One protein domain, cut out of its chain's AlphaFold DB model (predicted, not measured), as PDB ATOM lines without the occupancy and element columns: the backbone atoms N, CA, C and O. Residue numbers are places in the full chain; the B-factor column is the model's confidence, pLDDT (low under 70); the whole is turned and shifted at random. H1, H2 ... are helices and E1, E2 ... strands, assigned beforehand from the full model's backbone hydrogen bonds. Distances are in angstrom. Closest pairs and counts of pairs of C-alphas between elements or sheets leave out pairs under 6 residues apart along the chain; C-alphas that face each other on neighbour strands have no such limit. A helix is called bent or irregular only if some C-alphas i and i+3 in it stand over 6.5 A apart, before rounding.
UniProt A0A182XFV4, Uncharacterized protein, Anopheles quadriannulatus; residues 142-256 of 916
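This is residues 142 to 256 of the 916 residues of an uncharacterized protein of Anopheles quadriannulatus (UniProt A0A182XFV4). A single sheet of four antiparallel strands, strongly twisted and curled like part of a barrel, has E3 and E4 nearest the middle; the curl is left partly open, and residues 251 to 252, after E4, fold back to pair with residues 180 to 181 of E1. Three short helices, H1 to H3, gather loosely to one side with H1 grazing the sheet, and H4 grazes it elsewhere, well away from them. The 115 printed residues hold four named helices and four named strands in the order H1 H2 H3 E1 E2 E3 H4 E4, and the sheet's order is E1 E2 E3 E4. The class is mixed, helices and strands, with under half of the residues in named elements. The whole is compact, with a radius of gyration of the C-alphas of 13.5 A, and rounded, spanning 33 by 29 by 26 A.

H1, residues 145 to 149, touches H2, residues 154 to 161, the closest C-alphas being those of Leu 148 and Arg 157, 6.5 A apart. H3, residues 166 to 172, is close to H1 but not clearly touching, with C-alphas 147 and 170 at 7.9 A. H2 and H3 are only just apart, at 8.3 A. E1, residues 178 to 185, and E2, residues 188 to 200, form an antiparallel hairpin, with N 181 and O 192 at 3.0 A. E2 bends by 85 degrees at residue 197. It forms a second hairpin with E3, residues 210 to 215, where N 212 and O 198 are 2.9 A apart. E1 E2 E3 are a meander, each strand the antiparallel neighbour of the one before. H4, residues 230 to 234, only grazes the sheet with residues 230 to 233. E4, residues 243 to 246, is the antiparallel neighbour of E3, with N 213 and O 244 at 2.8 A; E1 and E4 are edge strands. Every O i to N i+4 pair is within hydrogen-bond range in H1, H2 and H3; in H4 it is 0 of 1, with 1 of 2 O i to N i+3 pairs.

H1 begins at C-alpha 145, (280.377, 313.832, 352.556). H2 measures 10.2 A and H3 10.0 A from first to last C-alpha. E1 measures 21.5 A, E2 29.5 A and E3 15.7 A. H4 is irregular, with C-alphas 230 and 233 7.2 A apart. E4 ends at C-alpha 246, (278.129, 303.236, 341.579).

The two C-alphas farthest apart, those of Ser 142 and Asp 219, are 38.4 A apart. The printed part has no cut. The link from E3 to H4 is long, 14 residues. The mean pLDDT of the printed part is 90.7; residues 185 to 187 and 255 to 256 are under 70.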
ATOM      1  N   SER A 142     279.670 318.739 354.805       89.56
ATOM      2  CA  SER A 142     278.893 317.639 355.398       89.56
ATOM      3  C   SER A 142     277.755 317.128 354.504       89.56
ATOM      4  O   SER A 142     277.319 315.995 354.678       89.56
ATOM      5  N   ASP A 143     277.306 317.929 353.535       91.44
ATOM      6  CA  ASP A 143     276.246 317.589 352.582       91.44
ATOM      7  C   ASP A 143     276.746 316.817 351.344       91.44
ATOM      8  O   ASP A 143     275.987 316.046 350.760       91.44
ATOM      9  N   ILE A 144     278.023 316.965 350.966       94.69
ATOM     10  CA  ILE A 144     278.670 316.123 349.945       94.69
ATOM     11  C   ILE A 144     279.354 314.887 350.556       94.69
ATOM     12  O   ILE A 144     279.552 313.894 349.856       94.69
ATOM     13  N   TRP A 145     279.673 314.914 351.858       93.69
ATOM     14  CA  TRP A 145     280.377 313.832 352.556       93.69
ATOM     15  C   TRP A 145     279.824 312.413 352.289       93.69
ATOM     16  O   TRP A 145     280.637 311.539 351.974       93.69
ATOM     17  N   PRO A 146     278.495 312.150 352.316       94.81
ATOM     18  CA  PRO A 146     277.960 310.811 352.054       94.81
ATOM     19  C   PRO A 146     278.341 310.262 350.673       94.81
ATOM     20  O   PRO A 146     278.702 309.097 350.556       94.81
ATOM     21  N   TYR A 147     278.317 311.097 349.632       95.94
ATOM     22  CA  TYR A 147     278.652 310.692 348.261       95.94
ATOM     23  C   TYR A 147     280.153 310.466 348.057       95.94
ATOM     24  O   TYR A 147     280.555 309.686 347.197       95.94
ATOM     25  N   LEU A 148     280.984 311.166 348.834       94.31
ATOM     26  CA  LEU A 148     282.437 311.128 348.703       94.31
ATOM     27  C   LEU A 148     283.056 309.935 349.444       94.31
ATOM     28  O   LEU A 148     284.000 309.338 348.935       94.31
ATOM     29  N   ILE A 149     282.511 309.535 350.600       93.12
ATOM     30  CA  ILE A 149     283.006 308.350 351.325       93.12
ATOM     31  C   ILE A 149     282.630 307.019 350.645       93.12
ATOM     32  O   ILE A 149     283.322 306.026 350.843       93.12
ATOM     33  N   ALA A 150     281.605 307.014 349.782       94.62
ATOM     34  CA  ALA A 150     281.258 305.871 348.927       94.62
ATOM     35  C   ALA A 150     282.311 305.561 347.847       94.62
ATOM     36  O   ALA A 150     282.353 304.449 347.317       94.62
ATOM     37  N   ILE A 151     283.187 306.525 347.531       93.62
ATOM     38  CA  ILE A 151     284.375 306.293 346.708       93.62
ATOM     39  C   ILE A 151     285.375 305.541 347.589       93.62
ATOM     40  O   ILE A 151     285.961 306.128 348.502       93.62
ATOM     41  N   LEU A 152     285.510 304.229 347.380       89.69
ATOM     42  CA  LEU A 152     286.278 303.350 348.270       89.69
ATOM     43  C   LEU A 152     287.793 303.509 348.099       89.69
ATOM     44  O   LEU A 152     288.516 303.511 349.100       89.69
ATOM     45  N   ASP A 153     288.258 303.691 346.862       88.38
ATOM     46  CA  ASP A 153     289.671 303.923 346.572       88.38
ATOM     47  C   ASP A 153     290.123 305.313 347.083       88.38
ATOM     48  O   ASP A 153     289.483 306.323 346.765       88.38
ATOM     49  N   PRO A 154     291.212 305.405 347.875       86.38
ATOM     50  CA  PRO A 154     291.711 306.678 348.389       86.38
ATOM     51  C   PRO A 154     292.125 307.675 347.295       86.38
ATOM     52  O   PRO A 154     291.856 308.872 347.422       86.38
ATOM     53  N   LEU A 155     292.764 307.217 346.217       87.06
ATOM     54  CA  LEU A 155     293.280 308.089 345.163       87.06
ATOM     55  C   LEU A 155     292.129 308.643 344.314       87.06
ATOM     56  O   LEU A 155     292.059 309.855 344.116       87.06
ATOM     57  N   GLU A 156     291.164 307.808 343.918       90.88
ATOM     58  CA  GLU A 156     289.931 308.267 343.260       90.88
ATOM     59  C   GLU A 156     289.152 309.255 344.142       90.88
ATOM     60  O   GLU A 156     288.666 310.280 343.653       90.88
ATOM     61  N   ARG A 157     289.068 308.993 345.456       91.88
ATOM     62  CA  ARG A 157     288.436 309.891 346.435       91.88
ATOM     63  C   ARG A 157     289.151 311.245 346.497       91.88
ATOM     64  O   ARG A 157     288.487 312.279 346.569       91.88
ATOM     65  N   CYS A 158     290.481 311.254 346.425       89.88
ATOM     66  CA  CYS A 158     291.298 312.469 346.380       89.88
ATOM     67  C   CYS A 158     291.101 313.251 345.064       89.88
ATOM     68  O   CYS A 158     290.826 314.452 345.096       89.88
ATOM     69  N   GLU A 159     291.126 312.584 343.904       91.00
ATOM     70  CA  GLU A 159     290.859 313.208 342.594       91.00
ATOM     71  C   GLU A 159     289.406 313.681 342.418       91.00
ATOM     72  O   GLU A 159     289.109 314.570 341.612       91.00
ATOM     73  N   PHE A 160     288.470 313.136 343.194       91.88
ATOM     74  CA  PHE A 160     287.123 313.685 343.315       91.88
ATOM     75  C   PHE A 160     287.084 314.905 344.254       91.88
ATOM     76  O   PHE A 160     286.511 315.936 343.898       91.88
ATOM     77  N   ALA A 161     287.751 314.837 345.412       92.19
ATOM     78  CA  ALA A 161     287.853 315.942 346.371       92.19
ATOM     79  C   ALA A 161     288.500 317.206 345.767       92.19
ATOM     80  O   ALA A 161     288.068 318.321 346.064       92.19
ATOM     81  N   LYS A 162     289.475 317.038 344.861       91.31
ATOM     82  CA  LYS A 162     290.131 318.108 344.083       91.31
ATOM     83  C   LYS A 162     289.193 318.899 343.161       91.31
ATOM     84  O   LYS A 162     289.583 319.959 342.674       91.31
ATOM     85  N   ARG A 163     287.961 318.431 342.909       90.81
ATOM     86  CA  ARG A 163     287.016 319.027 341.944       90.81
ATOM     87  C   ARG A 163     285.739 319.570 342.617       90.81
ATOM     88  O   ARG A 163     284.637 319.156 342.257       90.81
ATOM     89  N   PRO A 164     285.828 320.569 343.526       88.06
ATOM     90  CA  PRO A 164     284.684 321.053 344.310       88.06
ATOM     91  C   PRO A 164     283.539 321.649 343.473       88.06
ATOM     92  O   PRO A 164     282.404 321.701 343.938       88.06
ATOM     93  N   LYS A 165     283.799 322.044 342.217       89.25
ATOM     94  CA  LYS A 165     282.755 322.450 341.257       89.25
ATOM     95  C   LYS A 165     281.719 321.340 341.017       89.25
ATOM     96  O   LYS A 165     280.538 321.640 340.879       89.25
ATOM     97  N   LEU A 166     282.139 320.069 341.027       90.88
ATOM     98  CA  LEU A 166     281.250 318.918 340.826       90.88
ATOM     99  C   LEU A 166     280.314 318.678 342.017       90.88
ATOM    100  O   LEU A 166     279.255 318.081 341.842       90.88
ATOM    101  N   PHE A 167     280.645 319.175 343.216       92.88
ATOM    102  CA  PHE A 167     279.806 318.988 344.404       92.88
ATOM    103  C   PHE A 167     278.426 319.648 344.242       92.88
ATOM    104  O   PHE A 167     277.456 319.186 344.839       92.88
ATOM    105  N   GLY A 168     278.318 320.708 343.429       91.31
ATOM    106  CA  GLY A 168     277.031 321.290 343.043       91.31
ATOM    107  C   GLY A 168     276.189 320.302 342.233       91.31
ATOM    108  O   GLY A 168     275.066 319.992 342.623       91.31
ATOM    109  N   SER A 169     276.771 319.744 341.169       93.19
ATOM    110  CA  SER A 169     276.117 318.787 340.273       93.19
ATOM    111  C   SER A 169     275.682 317.506 340.994       93.19
ATOM    112  O   SER A 169     274.540 317.087 340.851       93.19
ATOM    113  N   VAL A 170     276.546 316.918 341.834       94.88
ATOM    114  CA  VAL A 170     276.222 315.704 342.616       94.88
ATOM    115  C   VAL A 170     275.009 315.927 343.524       94.88
ATOM    116  O   VAL A 170     274.133 315.073 343.593       94.88
ATOM    117  N   LYS A 171     274.924 317.085 344.195       92.62
ATOM    118  CA  LYS A 171     273.807 317.417 345.099       92.62
ATOM    119  C   LYS A 171     272.502 317.751 344.371       92.62
ATOM    120  O   LYS A 171     271.440 317.752 345.001       92.62
ATOM    121  N   GLN A 172     272.570 318.041 343.072       92.88
ATOM    122  CA  GLN A 172     271.402 318.250 342.220       92.88
ATOM    123  C   GLN A 172     270.809 316.934 341.708       92.88
ATOM    124  O   GLN A 172     269.602 316.902 341.495       92.88
ATOM    125  N   LEU A 173     271.601 315.855 341.606       95.31
ATOM    126  CA  LEU A 173     271.114 314.544 341.168       95.31
ATOM    127  C   LEU A 173     269.949 314.028 342.036       95.31
ATOM    128  O   LEU A 173     269.941 314.163 343.269       95.31
ATOM    129  N   ARG A 174     268.965 313.414 341.381       95.56
ATOM    130  CA  ARG A 174     267.753 312.818 341.955       95.56
ATOM    131  C   ARG A 174     267.363 311.538 341.219       95.56
ATOM    132  O   ARG A 174     267.742 311.302 340.077       95.56
ATOM    133  N   VAL A 175     266.540 310.723 341.879       96.81
ATOM    134  CA  VAL A 175     265.821 309.621 341.224       96.81
ATOM    135  C   VAL A 175     264.965 310.190 340.089       96.81
ATOM    136  O   VAL A 175     264.196 311.123 340.308       96.81
ATOM    137  N   GLY A 176     265.106 309.624 338.891       96.44
ATOM    138  CA  GLY A 176     264.493 310.105 337.651       96.44
ATOM    139  C   GLY A 176     265.462 310.797 336.685       96.44
ATOM    140  O   GLY A 176     265.169 310.834 335.491       96.44
ATOM    141  N   ASP A 177     266.616 311.286 337.149       96.44
ATOM    142  CA  ASP A 177     267.592 311.942 336.270       96.44
ATOM    143  C   ASP A 177     268.281 310.945 335.330       96.44
ATOM    144  O   ASP A 177     268.583 309.810 335.709       96.44
ATOM    145  N   ILE A 178     268.581 311.399 334.110       96.25
ATOM    146  CA  ILE A 178     269.383 310.650 333.138       96.25
ATOM    147  C   ILE A 178     270.854 311.038 333.303       96.25
ATOM    148  O   ILE A 178     271.213 312.212 333.205       96.25
ATOM    149  N   VAL A 179     271.708 310.039 333.517       95.62
ATOM    150  CA  VAL A 179     273.159 310.176 333.689       95.62
ATOM    151  C   VAL A 179     273.905 309.231 332.754       95.62
ATOM    152  O   VAL A 179     273.403 308.170 332.398       95.62
ATOM    153  N   MET A 180     275.132 309.591 332.383       94.38
ATOM    154  CA  MET A 180     276.029 308.710 331.633       94.38
ATOM    155  C   MET A 180     277.154 308.233 332.550       94.38
ATOM    156  O   MET A 180     277.799 309.050 333.209       94.38
ATOM    157  N   VAL A 181     277.434 306.931 332.565       92.44
ATOM    158  CA  VAL A 181     278.583 306.356 333.287       92.44
ATOM    159  C   VAL A 181     279.631 305.821 332.318       92.44
ATOM    160  O   VAL A 181     279.308 305.373 331.219       92.44
ATOM    161  N   SER A 182     280.905 305.888 332.711       84.75
ATOM    162  CA  SER A 182     282.020 305.292 331.961       84.75
ATOM    163  C   SER A 182     282.438 303.983 332.616       84.75
ATOM    164  O   SER A 182     282.687 303.967 333.815       84.75
ATOM    165  N   TRP A 183     282.590 302.915 331.841       83.00
ATOM    166  CA  TRP A 183     283.144 301.644 332.309       83.00
ATOM    167  C   TRP A 183     284.322 301.210 331.431       83.00
ATOM    168  O   TRP A 183     284.442 301.643 330.281       83.00
ATOM    169  N   LEU A 184     285.210 300.368 331.961       76.75
ATOM    170  CA  LEU A 184     286.285 299.726 331.202       76.75
ATOM    171  C   LEU A 184     285.957 298.237 331.052       76.75
ATOM    172  O   LEU A 184     286.050 297.475 332.009       76.75
ATOM    173  N   ALA A 185     285.538 297.823 329.857       68.44
ATOM    174  CA  ALA A 185     285.157 296.444 329.561       68.44
ATOM    175  C   ALA A 185     285.989 295.910 328.390       68.44
ATOM    176  O   ALA A 185     285.988 296.494 327.307       68.44
ATOM    177  N   LYS A 186     286.694 294.789 328.598       59.12
ATOM    178  CA  LYS A 186     287.475 294.079 327.561       59.12
ATOM    179  C   LYS A 186     288.378 295.022 326.740       59.12
ATOM    180  O   LYS A 186     288.322 295.053 325.511       59.12
ATOM    181  N   ASN A 187     289.172 295.828 327.448       59.19
ATOM    182  CA  ASN A 187     290.101 296.832 326.908       59.19
ATOM    183  C   ASN A 187     289.444 297.910 326.019       59.19
ATOM    184  O   ASN A 187     290.094 298.500 325.156       59.19
ATOM    185  N   ARG A 188     288.154 298.200 326.236       71.81
ATOM    186  CA  ARG A 188     287.429 299.318 325.619       71.81
ATOM    187  C   ARG A 188     286.714 300.137 326.684       71.81
ATOM    188  O   ARG A 188     286.133 299.582 327.616       71.81
ATOM    189  N   HIS A 189     286.711 301.458 326.517       77.19
ATOM    190  CA  HIS A 189     285.785 302.297 327.264       77.19
ATOM    191  C   HIS A 189     284.385 302.167 326.674       77.19
ATOM    192  O   HIS A 189     284.170 302.426 325.491       77.19
ATOM    193  N   VAL A 190     283.455 301.757 327.526       86.12
ATOM    194  CA  VAL A 190     282.035 301.588 327.230       86.12
ATOM    195  C   VAL A 190     281.271 302.633 328.038       86.12
ATOM    196  O   VAL A 190     281.670 302.966 329.155       86.12
ATOM    197  N   THR A 191     280.199 303.188 327.478       90.19
ATOM    198  CA  THR A 191     279.375 304.197 328.156       90.19
ATOM    199  C   THR A 191     277.930 303.753 328.215       90.19
ATOM    200  O   THR A 191     277.323 303.518 327.173       90.19
ATOM    201  N   TYR A 192     277.372 303.680 329.416       93.00
ATOM    202  CA  TYR A 192     275.959 303.374 329.599       93.00
ATOM    203  C   TYR A 192     275.198 304.675 329.846       93.00
ATOM    204  O   TYR A 192     275.577 305.456 330.725       93.00
ATOM    205  N   ASP A 193     274.147 304.901 329.060       94.50
ATOM    206  CA  ASP A 193     273.113 305.878 329.383       94.50
ATOM    207  C   ASP A 193     272.172 305.223 330.393       94.50
ATOM    208  O   ASP A 193     271.614 304.155 330.126       94.50
ATOM    209  N   CYS A 194     272.003 305.846 331.554       96.19
ATOM    210  CA  CYS A 194     271.250 305.284 332.663       96.19
ATOM    211  C   CYS A 194     270.243 306.287 333.225       96.19
ATOM    212  O   CYS A 194     270.458 307.496 333.167       96.19
ATOM    213  N   ILE A 195     269.183 305.782 333.852       96.94
ATOM    214  CA  ILE A 195     268.298 306.566 334.719       96.94
ATOM    215  C   ILE A 195     268.578 306.236 336.187       96.94
ATOM    216  O   ILE A 195     268.711 305.068 336.556       96.94
ATOM    217  N   ILE A 196     268.667 307.256 337.042       97.81
ATOM    218  CA  ILE A 196     268.809 307.060 338.488       97.81
ATOM    219  C   ILE A 196     267.496 306.486 339.036       97.81
ATOM    220  O   ILE A 196     266.442 307.114 338.934       97.81
ATOM    221  N   ARG A 197     267.558 305.301 339.649       97.50
ATOM    222  CA  ARG A 197     266.435 304.648 340.346       97.50
ATOM    223  C   ARG A 197     266.544 304.736 341.865       97.50
ATOM    224  O   ARG A 197     265.519 304.772 342.536       97.50
ATOM    225  N   TYR A 198     267.763 304.806 342.393       98.12
ATOM    226  CA  TYR A 198     268.036 304.852 343.827       98.12
ATOM    227  C   TYR A 198     269.183 305.817 344.145       98.12
ATOM    228  O   TYR A 198     270.149 305.908 343.387       98.12
ATOM    229  N   VAL A 199     269.092 306.515 345.279       97.56
ATOM    230  CA  VAL A 199     270.182 307.314 345.862       97.56
ATOM    231  C   VAL A 199     270.169 307.091 347.369       97.56
ATOM    232  O   VAL A 199     269.184 307.431 348.024       97.56
ATOM    233  N   GLY A 200     271.235 306.520 347.929       96.56
ATOM    234  CA  GLY A 200     271.282 306.216 349.362       96.56
ATOM    235  C   GLY A 200     272.329 305.169 349.751       96.56
ATOM    236  O   GLY A 200     273.167 304.797 348.926       96.56
ATOM    237  N   PRO A 201     272.329 304.714 351.014       96.44
ATOM    238  CA  PRO A 201     273.320 303.772 351.518       96.44
ATOM    239  C   PRO A 201     273.106 302.352 350.994       96.44
ATOM    240  O   PRO A 201     271.998 301.828 351.030       96.44
ATOM    241  N   VAL A 202     274.199 301.694 350.596       95.25
ATOM    242  CA  VAL A 202     274.202 300.282 350.173       95.25
ATOM    243  C   VAL A 202     275.252 299.525 351.001       95.25
ATOM    244  O   VAL A 202     276.376 299.325 350.537       95.25
ATOM    245  N   PRO A 203     274.921 299.095 352.239       91.38
ATOM    246  CA  PRO A 203     275.897 298.518 353.175       91.38
ATOM    247  C   PRO A 203     276.570 297.226 352.691       91.38
ATOM    248  O   PRO A 203     277.608 296.844 353.222       91.38
ATOM    249  N   LYS A 204     275.992 296.559 351.681       89.38
ATOM    250  CA  LYS A 204     276.580 295.391 351.003       89.38
ATOM    251  C   LYS A 204     277.786 295.743 350.116       89.38
ATOM    252  O   LYS A 204     278.575 294.858 349.816       89.38
ATOM    253  N   ILE A 205     277.931 297.011 349.719       89.81
ATOM    254  CA  ILE A 205     279.059 297.520 348.918       89.81
ATOM    255  C   ILE A 205     280.013 298.340 349.791       89.81
ATOM    256  O   ILE A 205     281.227 298.175 349.685       89.81
ATOM    257  N   GLY A 206     279.489 299.214 350.656       90.88
ATOM    258  CA  GLY A 206     280.344 300.060 351.484       90.88
ATOM    259  C   GLY A 206     279.642 301.210 352.216       90.88
ATOM    260  O   GLY A 206     278.411 301.289 352.245       90.88
ATOM    261  N   PRO A 207     280.430 302.102 352.845       91.56
ATOM    262  CA  PRO A 207     279.954 303.336 353.471       91.56
ATOM    263  C   PRO A 207     279.389 304.341 352.452       91.56
ATOM    264  O   PRO A 207     279.681 304.283 351.264       91.56
ATOM    265  N   GLY A 208     278.667 305.350 352.941       94.25
ATOM    266  CA  GLY A 208     278.240 306.489 352.121       94.25
ATOM    267  C   GLY A 208     277.006 306.219 351.263       94.25
ATOM    268  O   GLY A 208     276.240 305.302 351.544       94.25
ATOM    269  N   TYR A 209     276.779 307.073 350.264       97.00
ATOM    270  CA  TYR A 209     275.647 307.008 349.339       97.00
ATOM    271  C   TYR A 209     276.099 306.617 347.932       97.00
ATOM    272  O   TYR A 209     276.956 307.271 347.336       97.00
ATOM    273  N   TYR A 210     275.447 305.591 347.391       97.81
ATOM    274  CA  TYR A 210     275.601 305.118 346.023       97.81
ATOM    275  C   TYR A 210     274.395 305.527 345.176       97.81
ATOM    276  O   TYR A 210     273.290 305.739 345.684       97.81
ATOM    277  N   PHE A 211     274.614 305.592 343.867       97.94
ATOM    278  CA  PHE A 211     273.573 305.742 342.862       97.94
ATOM    279  C   PHE A 211     273.237 304.360 342.299       97.94
ATOM    280  O   PHE A 211     274.100 303.715 341.705       97.94
ATOM    281  N   GLY A 212     271.995 303.915 342.493       97.75
ATOM    282  CA  GLY A 212     271.428 302.770 341.785       97.75
ATOM    283  C   GLY A 212     270.847 303.242 340.456       97.75
ATOM    284  O   GLY A 212     269.993 304.133 340.425       97.75
ATOM    285  N   LEU A 213     271.352 302.678 339.368       97.56
ATOM    286  CA  LEU A 213     271.177 303.117 337.990       97.56
ATOM    287  C   LEU A 213     270.573 301.989 337.151       97.56
ATOM    288  O   LEU A 213     271.014 300.849 337.253       97.56
ATOM    289  N   GLU A 214     269.609 302.306 336.294       96.94
ATOM    290  CA  GLU A 214     269.027 301.369 335.325       96.94
ATOM    291  C   GLU A 214     269.475 301.745 333.908       96.94
ATOM    292  O   GLU A 214     269.367 302.909 333.517       96.94
ATOM    293  N   LEU A 215     269.988 300.771 333.154       95.75
ATOM    294  CA  LEU A 215     270.463 300.929 331.777       95.75
ATOM    295  C   LEU A 215     269.289 301.244 330.835       95.75
ATOM    296  O   LEU A 215     268.349 300.461 330.713       95.75
ATOM    297  N   LEU A 216     269.371 302.366 330.114       94.50
ATOM    298  CA  LEU A 216     268.346 302.800 329.152       94.50
ATOM    299  C   LEU A 216     268.482 302.129 327.777       94.50
ATOM    300  O   LEU A 216     267.529 302.121 326.996       94.50
ATOM    301  N   ASN A 217     269.659 301.585 327.460       87.81
ATOM    302  CA  ASN A 217     269.916 300.807 326.253       87.81
ATOM    303  C   ASN A 217     270.885 299.645 326.535       87.81
ATOM    304  O   ASN A 217     271.647 299.670 327.499       87.81
ATOM    305  N   LEU A 218     270.831 298.626 325.674       88.25
ATOM    306  CA  LEU A 218     271.693 297.435 325.709       88.25
ATOM    307  C   LEU A 218     272.622 297.349 324.486       88.25
ATOM    308  O   LEU A 218     273.265 296.324 324.266       88.25
ATOM    309  N   ASP A 219     272.730 298.427 323.702       83.94
ATOM    310  CA  ASP A 219     273.618 298.511 322.529       83.94
ATOM    311  C   ASP A 219     275.092 298.295 322.919       83.94
ATOM    312  O   ASP A 219     275.889 297.749 322.156       83.94
ATOM    313  N   ASN A 220     275.425 298.681 324.153       84.00
ATOM    314  CA  ASN A 220     276.722 298.520 324.800       84.00
ATOM    315  C   ASN A 220     276.821 297.262 325.696       84.00
ATOM    316  O   ASN A 220     277.799 297.087 326.425       84.00
ATOM    317  N   GLY A 221     275.838 296.361 325.610       87.75
ATOM    318  CA  GLY A 221     275.747 295.129 326.391       87.75
ATOM    319  C   GLY A 221     275.019 295.283 327.728       87.75
ATOM    320  O   GLY A 221     274.492 296.339 328.064       87.75
ATOM    321  N   GLU A 222     274.987 294.186 328.480       91.50
ATOM    322  CA  GLU A 222     274.417 294.110 329.831       91.50
ATOM    323  C   GLU A 222     275.332 294.766 330.874       91.50
ATOM    324  O   GLU A 222     276.507 295.038 330.607       91.50
ATOM    325  N   SER A 223     274.810 294.950 332.089       91.69
ATOM    326  CA  SER A 223     275.590 295.431 333.225       91.69
ATOM    327  C   SER A 223     276.836 294.564 333.485       91.69
ATOM    328  O   SER A 223     276.714 293.343 333.631       91.69
ATOM    329  N   PRO A 224     278.031 295.170 333.617       89.75
ATOM    330  CA  PRO A 224     279.253 294.471 334.009       89.75
ATOM    331  C   PRO A 224     279.272 294.051 335.488       89.75
ATOM    332  O   PRO A 224     280.170 293.312 335.873       89.75
ATOM    333  N   GLN A 225     278.316 294.509 336.306       91.50
ATOM    334  CA  GLN A 225     278.184 294.139 337.722       91.50
ATOM    335  C   GLN A 225     277.165 293.015 337.963       91.50
ATOM    336  O   GLN A 225     277.016 292.580 339.098       91.50
ATOM    337  N   LYS A 226     276.424 292.564 336.941       90.88
ATOM    338  CA  LYS A 226     275.187 291.765 337.092       90.88
ATOM    339  C   LYS A 226     275.299 290.495 337.946       90.88
ATOM    340  O   LYS A 226     274.295 290.062 338.500       90.88
ATOM    341  N   ASP A 227     276.488 289.904 338.016       91.75
ATOM    342  CA  ASP A 227     276.767 288.670 338.753       91.75
ATOM    343  C   ASP A 227     277.246 288.960 340.204       91.75
ATOM    344  O   ASP A 227     277.204 288.072 341.049       91.75
ATOM    345  N   ASP A 228     277.613 290.218 340.507       91.62
ATOM    346  CA  ASP A 228     278.035 290.736 341.825       91.62
ATOM    347  C   ASP A 228     276.892 291.434 342.615       91.62
ATOM    348  O   ASP A 228     277.058 291.724 343.801       91.62
ATOM    349  N   ILE A 229     275.755 291.770 341.976       92.38
ATOM    350  CA  ILE A 229     274.678 292.614 342.556       92.38
ATOM    351  C   ILE A 229     273.292 291.943 342.610       92.38
ATOM    352  O   ILE A 229     272.270 292.581 342.357       92.38
ATOM    353  N   ASP A 230     273.222 290.662 342.975       91.75
ATOM    354  CA  ASP A 230     271.957 289.924 343.176       91.75
ATOM    355  C   ASP A 230     270.943 290.680 344.073       91.75
ATOM    356  O   ASP A 230     269.741 290.741 343.799       91.75
ATOM    357  N   PHE A 231     271.465 291.356 345.095       93.38
ATOM    358  CA  PHE A 231     270.748 292.182 346.060       93.38
ATOM    359  C   PHE A 231     270.159 293.489 345.513       93.38
ATOM    360  O   PHE A 231     269.466 294.181 346.257       93.38
ATOM    361  N   VAL A 232     270.411 293.877 344.257       94.62
ATOM    362  CA  VAL A 232     269.957 295.175 343.713       94.62
ATOM    363  C   VAL A 232     268.437 295.362 343.792       94.62
ATOM    364  O   VAL A 232     267.959 296.480 343.995       94.62
ATOM    365  N   SER A 233     267.695 294.252 343.748       93.19
ATOM    366  CA  SER A 233     266.240 294.176 343.926       93.19
ATOM    367  C   SER A 233     265.727 294.739 345.264       93.19
ATOM    368  O   SER A 233     264.578 295.169 345.338       93.19
ATOM    369  N   GLU A 234     266.568 294.801 346.305       94.38
ATOM    370  CA  GLU A 234     266.244 295.421 347.603       94.38
ATOM    371  C   GLU A 234     266.220 296.963 347.544       94.38
ATOM    372  O   GLU A 234     265.594 297.603 348.388       94.38
ATOM    373  N   TYR A 235     266.905 297.560 346.562       94.56
ATOM    374  CA  TYR A 235     267.134 299.008 346.444       94.56
ATOM    375  C   TYR A 235     266.387 299.621 345.252       94.56
ATOM    376  O   TYR A 235     265.986 300.784 345.293       94.56
ATOM    377  N   MET A 236     266.191 298.844 344.184       93.94
ATOM    378  CA  MET A 236     265.487 299.247 342.970       93.94
ATOM    379  C   MET A 236     264.826 298.038 342.300       93.94
ATOM    380  O   MET A 236     265.426 296.975 342.184       93.94
ATOM    381  N   ASN A 237     263.592 298.206 341.816       90.75
ATOM    382  CA  ASN A 237     262.820 297.143 341.164       90.75
ATOM    383  C   ASN A 237     263.308 296.910 339.715       90.75
ATOM    384  O   ASN A 237     262.614 297.236 338.752       90.75
ATOM    385  N   CYS A 238     264.526 296.391 339.577       90.50
ATOM    386  CA  CYS A 238     265.251 296.198 338.324       90.50
ATOM    387  C   CYS A 238     266.067 294.894 338.379       90.50
ATOM    388  O   CYS A 238     266.523 294.485 339.447       90.50
ATOM    389  N   GLU A 239     266.277 294.242 337.234       93.62
ATOM    390  CA  GLU A 239     267.123 293.045 337.151       93.62
ATOM    391  C   GLU A 239     268.622 293.396 337.248       93.62
ATOM    392  O   GLU A 239     269.037 294.397 336.655       93.62
ATOM    393  N   PRO A 240     269.473 292.547 337.866       94.81
ATOM    394  CA  PRO A 240     270.929 292.746 337.904       94.81
ATOM    395  C   PRO A 240     271.573 292.962 336.528       94.81
ATOM    396  O   PRO A 240     272.501 293.754 336.389       94.81
ATOM    397  N   ARG A 241     271.041 292.321 335.475       94.94
ATOM    398  CA  ARG A 241     271.516 292.457 334.081       94.94
ATOM    399  C   ARG A 241     271.339 293.874 333.518       94.94
ATOM    400  O   ARG A 241     272.050 294.242 332.586       94.94
ATOM    401  N   LEU A 242     270.406 294.643 334.081       95.31
ATOM    402  CA  LEU A 242     270.029 295.995 333.665       95.31
ATOM    403  C   LEU A 242     270.424 297.065 334.695       95.31
ATOM    404  O   LEU A 242     270.176 298.244 334.458       95.31
ATOM    405  N   ALA A 243     271.018 296.679 335.828       95.75
ATOM    406  CA  ALA A 243     271.294 297.576 336.943       95.75
ATOM    407  C   ALA A 243     272.795 297.823 337.154       95.75
ATOM    408  O   ALA A 243     273.623 296.945 336.931       95.75
ATOM    409  N   LEU A 244     273.145 299.009 337.637       95.75
ATOM    410  CA  LEU A 244     274.481 299.375 338.108       95.75
ATOM    411  C   LEU A 244     274.354 300.083 339.458       95.75
ATOM    412  O   LEU A 244     273.462 300.906 339.639       95.75
ATOM    413  N   ILE A 245     275.264 299.817 340.391       96.38
ATOM    414  CA  ILE A 245     275.382 300.554 341.651       96.38
ATOM    415  C   ILE A 245     276.782 301.165 341.712       96.38
ATOM    416  O   ILE A 245     277.787 300.450 341.690       96.38
ATOM    417  N   VAL A 246     276.862 302.499 341.738       95.94
ATOM    418  CA  VAL A 246     278.129 303.236 341.579       95.94
ATOM    419  C   VAL A 246     278.263 304.422 342.536       95.94
ATOM    420  O   VAL A 246     277.274 305.019 342.965       95.94
ATOM    421  N   ALA A 247     279.506 304.780 342.859       95.88
ATOM    422  CA  ALA A 247     279.835 306.004 343.584       95.88
ATOM    423  C   ALA A 247     279.897 307.222 342.638       95.88
ATOM    424  O   ALA A 247     279.964 307.085 341.413       95.88
ATOM    425  N   ALA A 248     279.893 308.433 343.205       94.88
ATOM    426  CA  ALA A 248     279.753 309.685 342.452       94.88
ATOM    427  C   ALA A 248     280.841 309.937 341.384       94.88
ATOM    428  O   ALA A 248     280.597 310.681 340.437       94.88
ATOM    429  N   ASN A 249     282.024 309.325 341.506       93.88
ATOM    430  CA  ASN A 249     283.128 309.484 340.554       93.88
ATOM    431  C   ASN A 249     282.934 308.747 339.216       93.88
ATOM    432  O   ASN A 249     283.615 309.084 338.251       93.88
ATOM    433  N   TRP A 250     282.002 307.793 339.137       92.94
ATOM    434  CA  TRP A 250     281.692 307.043 337.910       92.94
ATOM    435  C   TRP A 250     280.730 307.782 336.968       92.94
ATOM    436  O   TRP A 250     280.625 307.439 335.786       92.94
ATOM    437  N   ILE A 251     280.027 308.797 337.483       93.69
ATOM    438  CA  ILE A 251     279.064 309.609 336.736       93.69
ATOM    439  C   ILE A 251     279.802 310.694 335.947       93.69
ATOM    440  O   ILE A 251     280.565 311.488 336.500       93.69
ATOM    441  N   LYS A 252     279.536 310.764 334.640       91.69
ATOM    442  CA  LYS A 252     280.010 311.849 333.780       91.69
ATOM    443  C   LYS A 252     279.134 313.077 333.967       91.69
ATOM    444  O   LYS A 252     277.993 313.121 333.513       91.69
ATOM    445  N   PHE A 253     279.704 314.101 334.582       86.88
ATOM    446  CA  PHE A 253     279.122 315.437 334.594       86.88
ATOM    447  C   PHE A 253     279.523 316.184 333.312       86.88
ATOM    448  O   PHE A 253     280.663 316.032 332.870       86.88
ATOM    449  N   PRO A 254     278.642 317.005 332.710       73.31
ATOM    450  CA  PRO A 254     279.035 317.916 331.640       73.31
ATOM    451  C   PRO A 254     280.026 318.951 332.189       73.31
ATOM    452  O   PRO A 254     279.637 319.909 332.860       73.31
ATOM    453  N   GLU A 255     281.320 318.736 331.957       60.66
ATOM    454  CA  GLU A 255     282.353 319.648 332.439       60.66
ATOM    455  C   GLU A 255     282.261 320.977 331.686       60.66
ATOM    456  O   GLU A 255     282.342 321.038 330.459       60.66
ATOM    457  N   HIS A 256     282.090 322.071 332.433       48.66
ATOM    458  CA  HIS A 256     282.094 323.421 331.878       48.66
ATOM    459  C   HIS A 256     283.545 323.889 331.658       48.66
ATOM    460  O   HIS A 256     284.003 324.857 332.270       48.66
TER     461      HIS A 256